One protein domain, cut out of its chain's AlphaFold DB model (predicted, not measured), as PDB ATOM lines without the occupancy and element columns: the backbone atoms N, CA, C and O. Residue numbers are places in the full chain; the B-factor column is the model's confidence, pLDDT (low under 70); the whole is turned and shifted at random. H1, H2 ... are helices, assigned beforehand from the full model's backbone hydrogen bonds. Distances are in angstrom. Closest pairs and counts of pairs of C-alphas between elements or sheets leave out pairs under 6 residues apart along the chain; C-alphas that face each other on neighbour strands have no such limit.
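This is residues 92 to 169 of the 386 residues of a protein of Portunus trituberculatus (UniProt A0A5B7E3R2). With little regular structure, this is a rounded body of long loops in which the longest helix, H2, has three shorter helices set round it: H3 at its last end, H1 and H4 nearby. The printed part has 78 residues, 27 of them in four named helices, H1 to H4 along the chain, and no named strand: all helix. It is compact, with a radius of gyration of the C-alphas of 11.7 A and spans of 28 by 28 by 25 A.

Find C-alpha 120 at (15.158, 30.318, 101.928); H2 runs from there to residue 130, 15.3 A. H3 is residues 132 to 135. H1, residues 100 to 105, begins at (10.185, 15.533, 99.129). H4, residues 152 to 157, ends at (2.078, 31.861, 91.473).

Look from H2 to H3: they only just touch, only at the corner, with 3 pairs of C-alphas within 8 A, the closest Phe 127 and Leu 135 at 6.9 A. H1 is close to H2 but not clearly touching, the closest C-alphas, Leu 103 and Ala 122, being 7.5 A apart, and about perpendicular at 82 degrees. H2 and H4 are near each other, with 5 pairs of C-alphas within 10 A. H1 is apart from H3 and H4. Every O i to N i+4 pair is within hydrogen-bond range in H1, H2 and H4; H3 is too short for one.

The C-alphas farthest apart, His 112 and Lys 137, are 33.1 A apart. The printed part has no cut; the links H1 to H2 and H3 to H4 are long. Look for pLDDT under 70 at residues 143 to 149.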
ATOM      1  N   THR A  92      18.588  27.259 108.676       74.12
ATOM      2  CA  THR A  92      19.876  26.945 108.039       74.12
ATOM      3  C   THR A  92      19.701  25.946 106.899       74.12
ATOM      4  O   THR A  92      18.641  25.353 106.719       74.12
ATOM      5  N   TRP A  93      20.780  25.682 106.159       71.62
ATOM      6  CA  TRP A  93      20.805  24.653 105.115       71.62
ATOM      7  C   TRP A  93      20.512  23.228 105.628       71.62
ATOM      8  O   TRP A  93      20.281  22.336 104.816       71.62
ATOM      9  N   GLN A  94      20.548  23.003 106.947       72.81
ATOM     10  CA  GLN A  94      20.186  21.734 107.586       72.81
ATOM     11  C   GLN A  94      18.681  21.607 107.844       72.81
ATOM     12  O   GLN A  94      18.229  20.559 108.299       72.81
ATOM     13  N   ASP A  95      17.902  22.661 107.595       76.31
ATOM     14  CA  ASP A  95      16.464  22.631 107.799       76.31
ATOM     15  C   ASP A  95      15.793  21.665 106.813       76.31
ATOM     16  O   ASP A  95      15.849  21.839 105.593       76.31
ATOM     17  N   SER A  96      15.160  20.625 107.356       82.88
ATOM     18  CA  SER A  96      14.548  19.522 106.611       82.88
ATOM     19  C   SER A  96      13.014  19.541 106.643       82.88
ATOM     20  O   SER A  96      12.384  18.526 106.350       82.88
ATOM     21  N   ARG A  97      12.380  20.676 106.988       87.81
ATOM     22  CA  ARG A  97      10.906  20.771 107.082       87.81
ATOM     23  C   ARG A  97      10.186  20.503 105.762       87.81
ATOM     24  O   ARG A  97       9.022  20.099 105.757       87.81
ATOM     25  N   CYS A  98      10.843  20.806 104.643       89.38
ATOM     26  CA  CYS A  98      10.269  20.634 103.322       89.38
ATOM     27  C   CYS A  98      10.478  19.183 102.908       89.38
ATOM     28  O   CYS A  98      11.568  18.800 102.483       89.38
ATOM     29  N   SER A  99       9.420  18.384 103.036       89.31
ATOM     30  CA  SER A  99       9.431  16.998 102.579       89.31
ATOM     31  C   SER A  99       9.629  16.915 101.064       89.31
ATOM     32  O   SER A  99       9.403  17.889 100.337       89.31
ATOM     33  N   GLN A 100      10.012  15.738 100.567       86.25
ATOM     34  CA  GLN A 100      10.185  15.533  99.129       86.25
ATOM     35  C   GLN A 100       8.870  15.769  98.374       86.25
ATOM     36  O   GLN A 100       8.876  16.378  97.311       86.25
ATOM     37  N   GLU A 101       7.737  15.367  98.952       91.00
ATOM     38  CA  GLU A 101       6.403  15.602  98.395       91.00
ATOM     39  C   GLU A 101       6.089  17.099  98.318       91.00
ATOM     40  O   GLU A 101       5.540  17.565  97.319       91.00
ATOM     41  N   PHE A 102       6.461  17.866  99.349       92.69
ATOM     42  CA  PHE A 102       6.302  19.315  99.329       92.69
ATOM     43  C   PHE A 102       7.179  19.952  98.249       92.69
ATOM     44  O   PHE A 102       6.653  20.706  97.433       92.69
ATOM     45  N   LEU A 103       8.473  19.620  98.198       89.88
ATOM     46  CA  LEU A 103       9.407  20.153  97.199       89.88
ATOM     47  C   LEU A 103       8.958  19.821  95.771       89.88
ATOM     48  O   LEU A 103       8.955  20.698  94.913       89.88
ATOM     49  N   SER A 104       8.498  18.593  95.530       89.50
ATOM     50  CA  SER A 104       7.956  18.162  94.236       89.50
ATOM     51  C   SER A 104       6.617  18.818  93.877       89.50
ATOM     52  O   SER A 104       6.227  18.782  92.714       89.50
ATOM     53  N   SER A 105       5.913  19.418  94.845       92.00
ATOM     54  CA  SER A 105       4.688  20.192  94.596       92.00
ATOM     55  C   SER A 105       4.946  21.651  94.203       92.00
ATOM     56  O   SER A 105       4.014  22.333  93.778       92.00
ATOM     57  N   LEU A 106       6.178  22.144  94.373       90.44
ATOM     58  CA  LEU A 106       6.550  23.513  94.027       90.44
ATOM     59  C   LEU A 106       6.799  23.657  92.516       90.44
ATOM     60  O   LEU A 106       7.137  22.674  91.851       90.44
ATOM     61  N   PRO A 107       6.664  24.874  91.954       87.75
ATOM     62  CA  PRO A 107       7.026  25.116  90.566       87.75
ATOM     63  C   PRO A 107       8.489  24.762  90.294       87.75
ATOM     64  O   PRO A 107       9.369  25.020  91.118       87.75
ATOM     65  N   VAL A 108       8.750  24.197  89.115       86.00
ATOM     66  CA  VAL A 108      10.119  23.913  88.671       86.00
ATOM     67  C   VAL A 108      10.833  25.249  88.431       86.00
ATOM     68  O   VAL A 108      10.335  26.038  87.629       86.00
ATOM     69  N   PRO A 109      11.967  25.521  89.102       83.50
ATOM     70  CA  PRO A 109      12.674  26.787  88.943       83.50
ATOM     71  C   PRO A 109      13.276  26.907  87.539       83.50
ATOM     72  O   PRO A 109      13.712  25.911  86.954       83.50
ATOM     73  N   GLU A 110      13.371  28.132  87.022       83.38
ATOM     74  CA  GLU A 110      14.109  28.414  85.782       83.38
ATOM     75  C   GLU A 110      15.601  28.574  86.099       83.38
ATOM     76  O   GLU A 110      16.186  29.651  86.003       83.38
ATOM     77  N   SER A 111      16.206  27.487  86.567       78.75
ATOM     78  CA  SER A 111      17.594  27.426  87.016       78.75
ATOM     79  C   SER A 111      18.131  26.015  86.826       78.75
ATOM     80  O   SER A 111      17.379  25.048  86.916       78.75
ATOM     81  N   HIS A 112      19.439  25.873  86.622       77.12
ATOM     82  CA  HIS A 112      20.114  24.573  86.654       77.12
ATOM     83  C   HIS A 112      20.208  23.984  88.063       77.12
ATOM     84  O   HIS A 112      20.571  22.818  88.211       77.12
ATOM     85  N   ILE A 113      19.894  24.773  89.092       79.00
ATOM     86  CA  ILE A 113      19.921  24.360  90.493       79.00
ATOM     87  C   ILE A 113      18.519  23.905  90.913       79.00
ATOM     88  O   ILE A 113      17.533  24.629  90.763       79.00
ATOM     89  N   ALA A 114      18.432  22.692  91.460       80.75
ATOM     90  CA  ALA A 114      17.195  22.161  92.016       80.75
ATOM     91  C   ALA A 114      16.869  22.811  93.369       80.75
ATOM     92  O   ALA A 114      17.756  23.109  94.168       80.75
ATOM     93  N   ILE A 115      15.579  22.980  93.664       83.50
ATOM     94  CA  ILE A 115      15.142  23.460  94.976       83.50
ATOM     95  C   ILE A 115      15.423  22.410  96.062       83.50
ATOM     96  O   ILE A 115      15.158  21.224  95.881       83.50
ATOM     97  N   SER A 116      15.945  22.856  97.204       82.56
ATOM     98  CA  SER A 116      16.238  22.014  98.369       82.56
ATOM     99  C   SER A 116      15.547  22.553  99.622       82.56
ATOM    100  O   SER A 116      15.289  23.749  99.722       82.56
ATOM    101  N   SER A 117      15.288  21.693 100.616       83.44
ATOM    102  CA  SER A 117      14.592  22.095 101.855       83.44
ATOM    103  C   SER A 117      15.280  23.241 102.604       83.44
ATOM    104  O   SER A 117      14.610  24.143 103.100       83.44
ATOM    105  N   GLY A 118      16.613  23.246 102.632       79.44
ATOM    106  CA  GLY A 118      17.401  24.284 103.295       79.44
ATOM    107  C   GLY A 118      17.436  25.634 102.567       79.44
ATOM    108  O   GLY A 118      18.156  26.531 103.000       79.44
ATOM    109  N   TYR A 119      16.729  25.780 101.441       82.19
ATOM    110  CA  TYR A 119      16.673  27.029 100.687       82.19
ATOM    111  C   TYR A 119      15.662  27.992 101.314       82.19
ATOM    112  O   TYR A 119      14.574  27.598 101.745       82.19
ATOM    113  N   GLY A 120      16.003  29.284 101.326       81.81
ATOM    114  CA  GLY A 120      15.158  30.318 101.928       81.81
ATOM    115  C   GLY A 120      13.774  30.402 101.284       81.81
ATOM    116  O   GLY A 120      12.767  30.406 101.989       81.81
ATOM    117  N   CYS A 121      13.705  30.359  99.949       83.56
ATOM    118  CA  CYS A 121      12.438  30.351  99.214       83.56
ATOM    119  C   CYS A 121      11.572  29.121  99.540       83.56
ATOM    120  O   CYS A 121      10.370  29.269  99.745       83.56
ATOM    121  N   ALA A 122      12.170  27.930  99.671       87.81
ATOM    122  CA  ALA A 122      11.453  26.719 100.073       87.81
ATOM    123  C   ALA A 122      10.866  26.869 101.485       87.81
ATOM    124  O   ALA A 122       9.693  26.573 101.706       87.81
ATOM    125  N   THR A 123      11.655  27.410 102.417       87.75
ATOM    126  CA  THR A 123      11.224  27.679 103.796       87.75
ATOM    127  C   THR A 123      10.072  28.685 103.851       87.75
ATOM    128  O   THR A 123       9.084  28.452 104.550       87.75
ATOM    129  N   LEU A 124      10.163  29.788 103.100       88.50
ATOM    130  CA  LEU A 124       9.115  30.810 103.045       88.50
ATOM    131  C   LEU A 124       7.823  30.271 102.417       88.50
ATOM    132  O   LEU A 124       6.746  30.478 102.972       88.50
ATOM    133  N   LEU A 125       7.918  29.524 101.313       90.19
ATOM    134  CA  LEU A 125       6.769  28.863 100.684       90.19
ATOM    135  C   LEU A 125       6.120  27.844 101.624       90.19
ATOM    136  O   LEU A 125       4.893  27.756 101.707       90.19
ATOM    137  N   TRP A 126       6.931  27.096 102.376       92.75
ATOM    138  CA  TRP A 126       6.427  26.160 103.373       92.75
ATOM    139  C   TRP A 126       5.621  26.887 104.449       92.75
ATOM    140  O   TRP A 126       4.518  26.449 104.784       92.75
ATOM    141  N   PHE A 127       6.130  28.018 104.948       90.94
ATOM    142  CA  PHE A 127       5.420  28.849 105.917       90.94
ATOM    143  C   PHE A 127       4.142  29.456 105.347       90.94
ATOM    144  O   PHE A 127       3.112  29.366 106.009       90.94
ATOM    145  N   SER A 128       4.181  29.999 104.128       90.06
ATOM    146  CA  SER A 128       3.000  30.556 103.459       90.06
ATOM    147  C   SER A 128       1.865  29.525 103.387       90.06
ATOM    148  O   SER A 128       0.714  29.832 103.687       90.06
ATOM    149  N   LYS A 129       2.201  28.257 103.102       91.00
ATOM    150  CA  LYS A 129       1.217  27.174 102.971       91.00
ATOM    151  C   LYS A 129       0.737  26.581 104.301       91.00
ATOM    152  O   LYS A 129      -0.434  26.234 104.413       91.00
ATOM    153  N   HIS A 130       1.619  26.416 105.290       92.12
ATOM    154  CA  HIS A 130       1.307  25.649 106.508       92.12
ATOM    155  C   HIS A 130       1.102  26.506 107.758       92.12
ATOM    156  O   HIS A 130       0.424  26.071 108.688       92.12
ATOM    157  N   LYS A 131       1.714  27.692 107.825       91.69
ATOM    158  CA  LYS A 131       1.637  28.606 108.976       91.69
ATOM    159  C   LYS A 131       1.664  30.076 108.510       91.69
ATOM    160  O   LYS A 131       2.580  30.803 108.902       91.69
ATOM    161  N   PRO A 132       0.690  30.537 107.703       90.31
ATOM    162  CA  PRO A 132       0.683  31.899 107.153       90.31
ATOM    163  C   PRO A 132       0.719  32.981 108.241       90.31
ATOM    164  O   PRO A 132       1.461  33.953 108.116       90.31
ATOM    165  N   ASP A 133       0.035  32.762 109.370       90.31
ATOM    166  CA  ASP A 133       0.050  33.672 110.525       90.31
ATOM    167  C   ASP A 133       1.462  33.910 111.084       90.31
ATOM    168  O   ASP A 133       1.734  34.960 111.665       90.31
ATOM    169  N   HIS A 134       2.393  32.963 110.902       88.19
ATOM    170  CA  HIS A 134       3.788  33.153 111.298       88.19
ATOM    171  C   HIS A 134       4.457  34.265 110.486       88.19
ATOM    172  O   HIS A 134       5.176  35.072 111.067       88.19
ATOM    173  N   LEU A 135       4.197  34.333 109.174       84.88
ATOM    174  CA  LEU A 135       4.802  35.330 108.287       84.88
ATOM    175  C   LEU A 135       4.276  36.740 108.555       84.88
ATOM    176  O   LEU A 135       5.033  37.690 108.418       84.88
ATOM    177  N   THR A 136       3.031  36.883 109.025       85.69
ATOM    178  CA  THR A 136       2.423  38.198 109.327       85.69
ATOM    179  C   THR A 136       3.156  39.002 110.408       85.69
ATOM    180  O   THR A 136       2.933  40.201 110.550       85.69
ATOM    181  N   LYS A 137       4.036  38.349 111.176       84.69
ATOM    182  CA  LYS A 137       4.867  38.981 112.210       84.69
ATOM    183  C   LYS A 137       6.083  39.708 111.642       84.69
ATOM    184  O   LYS A 137       6.736  40.448 112.373       84.69
ATOM    185  N   PHE A 138       6.408  39.461 110.378       83.38
ATOM    186  CA  PHE A 138       7.608  39.953 109.722       83.38
ATOM    187  C   PHE A 138       7.217  40.762 108.487       83.38
ATOM    188  O   PHE A 138       6.187  40.517 107.867       83.38
ATOM    189  N   ASP A 139       8.047  41.732 108.134       79.00
ATOM    190  CA  ASP A 139       7.844  42.615 106.980       79.00
ATOM    191  C   ASP A 139       8.934  42.445 105.911       79.00
ATOM    192  O   ASP A 139       8.933  43.144 104.904       79.00
ATOM    193  N   ARG A 140       9.892  41.544 106.156       79.12
ATOM    194  CA  ARG A 140      11.039  41.266 105.292       79.12
ATOM    195  C   ARG A 140      11.629  39.903 105.618       79.12
ATOM    196  O   ARG A 140      11.616  39.473 106.773       79.12
ATOM    197  N   ALA A 141      12.196  39.256 104.613       77.25
ATOM    198  CA  ALA A 141      13.061  38.102 104.770       77.25
ATOM    199  C   ALA A 141      14.451  38.437 104.222       77.25
ATOM    200  O   ALA A 141      14.599  39.247 103.314       77.25
ATOM    201  N   ALA A 142      15.467  37.808 104.798       70.50
ATOM    202  CA  ALA A 142      16.796  37.752 104.218       70.50
ATOM    203  C   ALA A 142      17.190  36.284 104.177       70.50
ATOM    204  O   ALA A 142      16.992  35.541 105.146       70.50
ATOM    205  N   THR A 143      17.699  35.848 103.044       67.38
ATOM    206  CA  THR A 143      18.077  34.472 102.802       67.38
ATOM    207  C   THR A 143      19.498  34.431 102.268       67.38
ATOM    208  O   THR A 143      19.949  35.288 101.526       67.38
ATOM    209  N   ILE A 144      20.211  33.343 102.539       60.22
ATOM    210  CA  ILE A 144      21.461  33.038 101.823       60.22
ATOM    211  C   ILE A 144      21.199  32.699 100.334       60.22
ATOM    212  O   ILE A 144      22.025  32.099  99.671       60.22
ATOM    213  N   HIS A 145      19.986  32.938  99.842       56.34
ATOM    214  CA  HIS A 145      19.527  32.759  98.473       56.34
ATOM    215  C   HIS A 145      19.106  34.096  97.856       56.34
ATOM    216  O   HIS A 145      18.607  34.088  96.736       56.34
ATOM    217  N   ASP A 146      19.369  35.231  98.518       52.28
ATOM    218  CA  ASP A 146      19.139  36.596  98.001       52.28
ATOM    219  C   ASP A 146      20.047  36.935  96.792       52.28
ATOM    220  O   ASP A 146      20.176  38.079  96.374       52.28
ATOM    221  N   PHE A 147      20.668  35.893  96.243       50.16
ATOM    222  CA  PHE A 147      21.897  35.825  95.474       50.16
ATOM    223  C   PHE A 147      21.643  35.644  93.974       50.16
ATOM    224  O   PHE A 147      22.579  35.485  93.189       50.16
ATOM    225  N   LEU A 148      20.369  35.572  93.581       55.00
ATOM    226  CA  LEU A 148      19.911  35.303  92.225       55.00
ATOM    227  C   LEU A 148      18.686  36.168  91.913       55.00
ATOM    228  O   LEU A 148      17.908  36.507  92.803       55.00
ATOM    229  N   GLU A 149      18.487  36.474  90.630       68.25
ATOM    230  CA  GLU A 149      17.207  37.002  90.152       68.25
ATOM    231  C   GLU A 149      16.068  36.083  90.612       68.25
ATOM    232  O   GLU A 149      16.077  34.873  90.366       68.25
ATOM    233  N   TRP A 150      15.077  36.663  91.282       75.12
ATOM    234  CA  TRP A 150      13.897  35.929  91.706       75.12
ATOM    235  C   TRP A 150      13.072  35.506  90.486       75.12
ATOM    236  O   TRP A 150      12.716  36.347  89.659       75.12
ATOM    237  N   ASN A 151      12.671  34.230  90.408       79.31
ATOM    238  CA  ASN A 151      11.595  33.797  89.508       79.31
ATOM    239  C   ASN A 151      10.249  34.340  90.026       79.31
ATOM    240  O   ASN A 151       9.426  33.589  90.548       79.31
ATOM    241  N   THR A 152      10.050  35.659  89.956       84.50
ATOM    242  CA  THR A 152       8.949  36.388  90.607       84.50
ATOM    243  C   THR A 152       7.580  35.856  90.206       84.50
ATOM    244  O   THR A 152       6.746  35.645  91.082       84.50
ATOM    245  N   GLU A 153       7.369  35.550  88.925       85.81
ATOM    246  CA  GLU A 153       6.120  34.954  88.432       85.81
ATOM    247  C   GLU A 153       5.849  33.578  89.062       85.81
ATOM    248  O   GLU A 153       4.737  33.311  89.520       85.81
ATOM    249  N   LEU A 154       6.872  32.717  89.160       87.31
ATOM    250  CA  LEU A 154       6.748  31.395  89.786       87.31
ATOM    251  C   LEU A 154       6.498  31.501  91.292       87.31
ATOM    252  O   LEU A 154       5.648  30.791  91.829       87.31
ATOM    253  N   LEU A 155       7.226  32.385  91.977       86.12
ATOM    254  CA  LEU A 155       7.099  32.590  93.419       86.12
ATOM    255  C   LEU A 155       5.733  33.176  93.777       86.12
ATOM    256  O   LEU A 155       5.070  32.674  94.685       86.12
ATOM    257  N   GLN A 156       5.277  34.176  93.024       87.69
ATOM    258  CA  GLN A 156       3.951  34.760  93.191       87.69
ATOM    259  C   GLN A 156       2.855  33.730  92.893       87.69
ATOM    260  O   GLN A 156       1.917  33.590  93.677       87.69
ATOM    261  N   GLY A 157       2.996  32.952  91.813       86.56
ATOM    262  CA  GLY A 157       2.078  31.861  91.473       86.56
ATOM    263  C   GLY A 157       2.023  30.752  92.532       86.56
ATOM    264  O   GLY A 157       0.977  30.135  92.724       86.56
ATOM    265  N   ALA A 158       3.118  30.532  93.265       86.38
ATOM    266  CA  ALA A 158       3.190  29.605  94.394       86.38
ATOM    267  C   ALA A 158       2.679  30.195  95.726       86.38
ATOM    268  O   ALA A 158       2.691  29.500  96.744       86.38
ATOM    269  N   GLY A 159       2.216  31.450  95.731       85.56
ATOM    270  CA  GLY A 159       1.646  32.111  96.904       85.56
ATOM    271  C   GLY A 159       2.674  32.755  97.837       85.56
ATOM    272  O   GLY A 159       2.387  32.923  99.023       85.56
ATOM    273  N   LEU A 160       3.870  33.094  97.345       84.50
ATOM    274  CA  LEU A 160       4.826  33.901  98.102       84.50
ATOM    275  C   LEU A 160       4.539  35.400  97.890       84.50
ATOM    276  O   LEU A 160       4.563  35.851  96.742       84.50
ATOM    277  N   PRO A 161       4.307  36.189  98.956       83.50
ATOM    278  CA  PRO A 161       4.185  37.636  98.821       83.50
ATOM    279  C   PRO A 161       5.565  38.239  98.523       83.50
ATOM    280  O   PRO A 161       6.517  38.061  99.287       83.50
ATOM    281  N   LEU A 162       5.695  38.897  97.368       83.31
ATOM    282  CA  LEU A 162       6.984  39.359  96.842       83.31
ATOM    283  C   LEU A 162       7.589  40.500  97.670       83.31
ATOM    284  O   LEU A 162       8.795  40.699  97.628       83.31
ATOM    285  N   GLU A 163       6.782  41.209  98.459       83.38
ATOM    286  CA  GLU A 163       7.226  42.261  99.377       83.38
ATOM    287  C   GLU A 163       8.164  41.761 100.487       83.38
ATOM    288  O   GLU A 163       8.890  42.558 101.076       83.38
ATOM    289  N   PHE A 164       8.182  40.450 100.761       75.00
ATOM    290  CA  PHE A 164       9.143  39.852 101.690       75.00
ATOM    291  C   PHE A 164      10.536  39.705 101.086       75.00
ATOM    292  O   PHE A 164      11.501  39.574 101.843       75.00
ATOM    293  N   LEU A 165      10.640  39.655  99.757       77.88
ATOM    294  CA  LEU A 165      11.900  39.403  99.077       77.88
ATOM    295  C   LEU A 165      12.751  40.678  99.078       77.88
ATOM    296  O   LEU A 165      12.236  41.759  98.778       77.88
ATOM    297  N   PRO A 166      14.048  40.579  99.399       74.75
ATOM    298  CA  PRO A 166      14.935  41.722  99.320       74.75
ATOM    299  C   PRO A 166      15.158  42.135  97.863       74.75
ATOM    300  O   PRO A 166      15.092  41.320  96.935       74.75
ATOM    301  N   GLU A 167      15.451  43.420  97.684       75.25
ATOM    302  CA  GLU A 167      15.963  43.940  96.422       75.25
ATOM    303  C   GLU A 167      17.313  43.282  96.118       75.25
ATOM    304  O   GLU A 167      18.205  43.251  96.968       75.25
ATOM    305  N   VAL A 168      17.447  42.740  94.908       73.38
ATOM    306  CA  VAL A 168      18.680  42.092  94.455       73.38
ATOM    307  C   VAL A 168      19.667  43.172  94.019       73.38
ATOM    308  O   VAL A 168      19.332  44.024  93.196       73.38
ATOM    309  N   VAL A 169      20.883  43.126  94.561       71.50
ATOM    310  CA  VAL A 169      21.979  44.050  94.239       71.50
ATOM    311  C   VAL A 169      23.166  43.242  93.723       71.50
ATOM    312  O   VAL A 169      23.496  42.205  94.287       71.50
TER     313      VAL A 169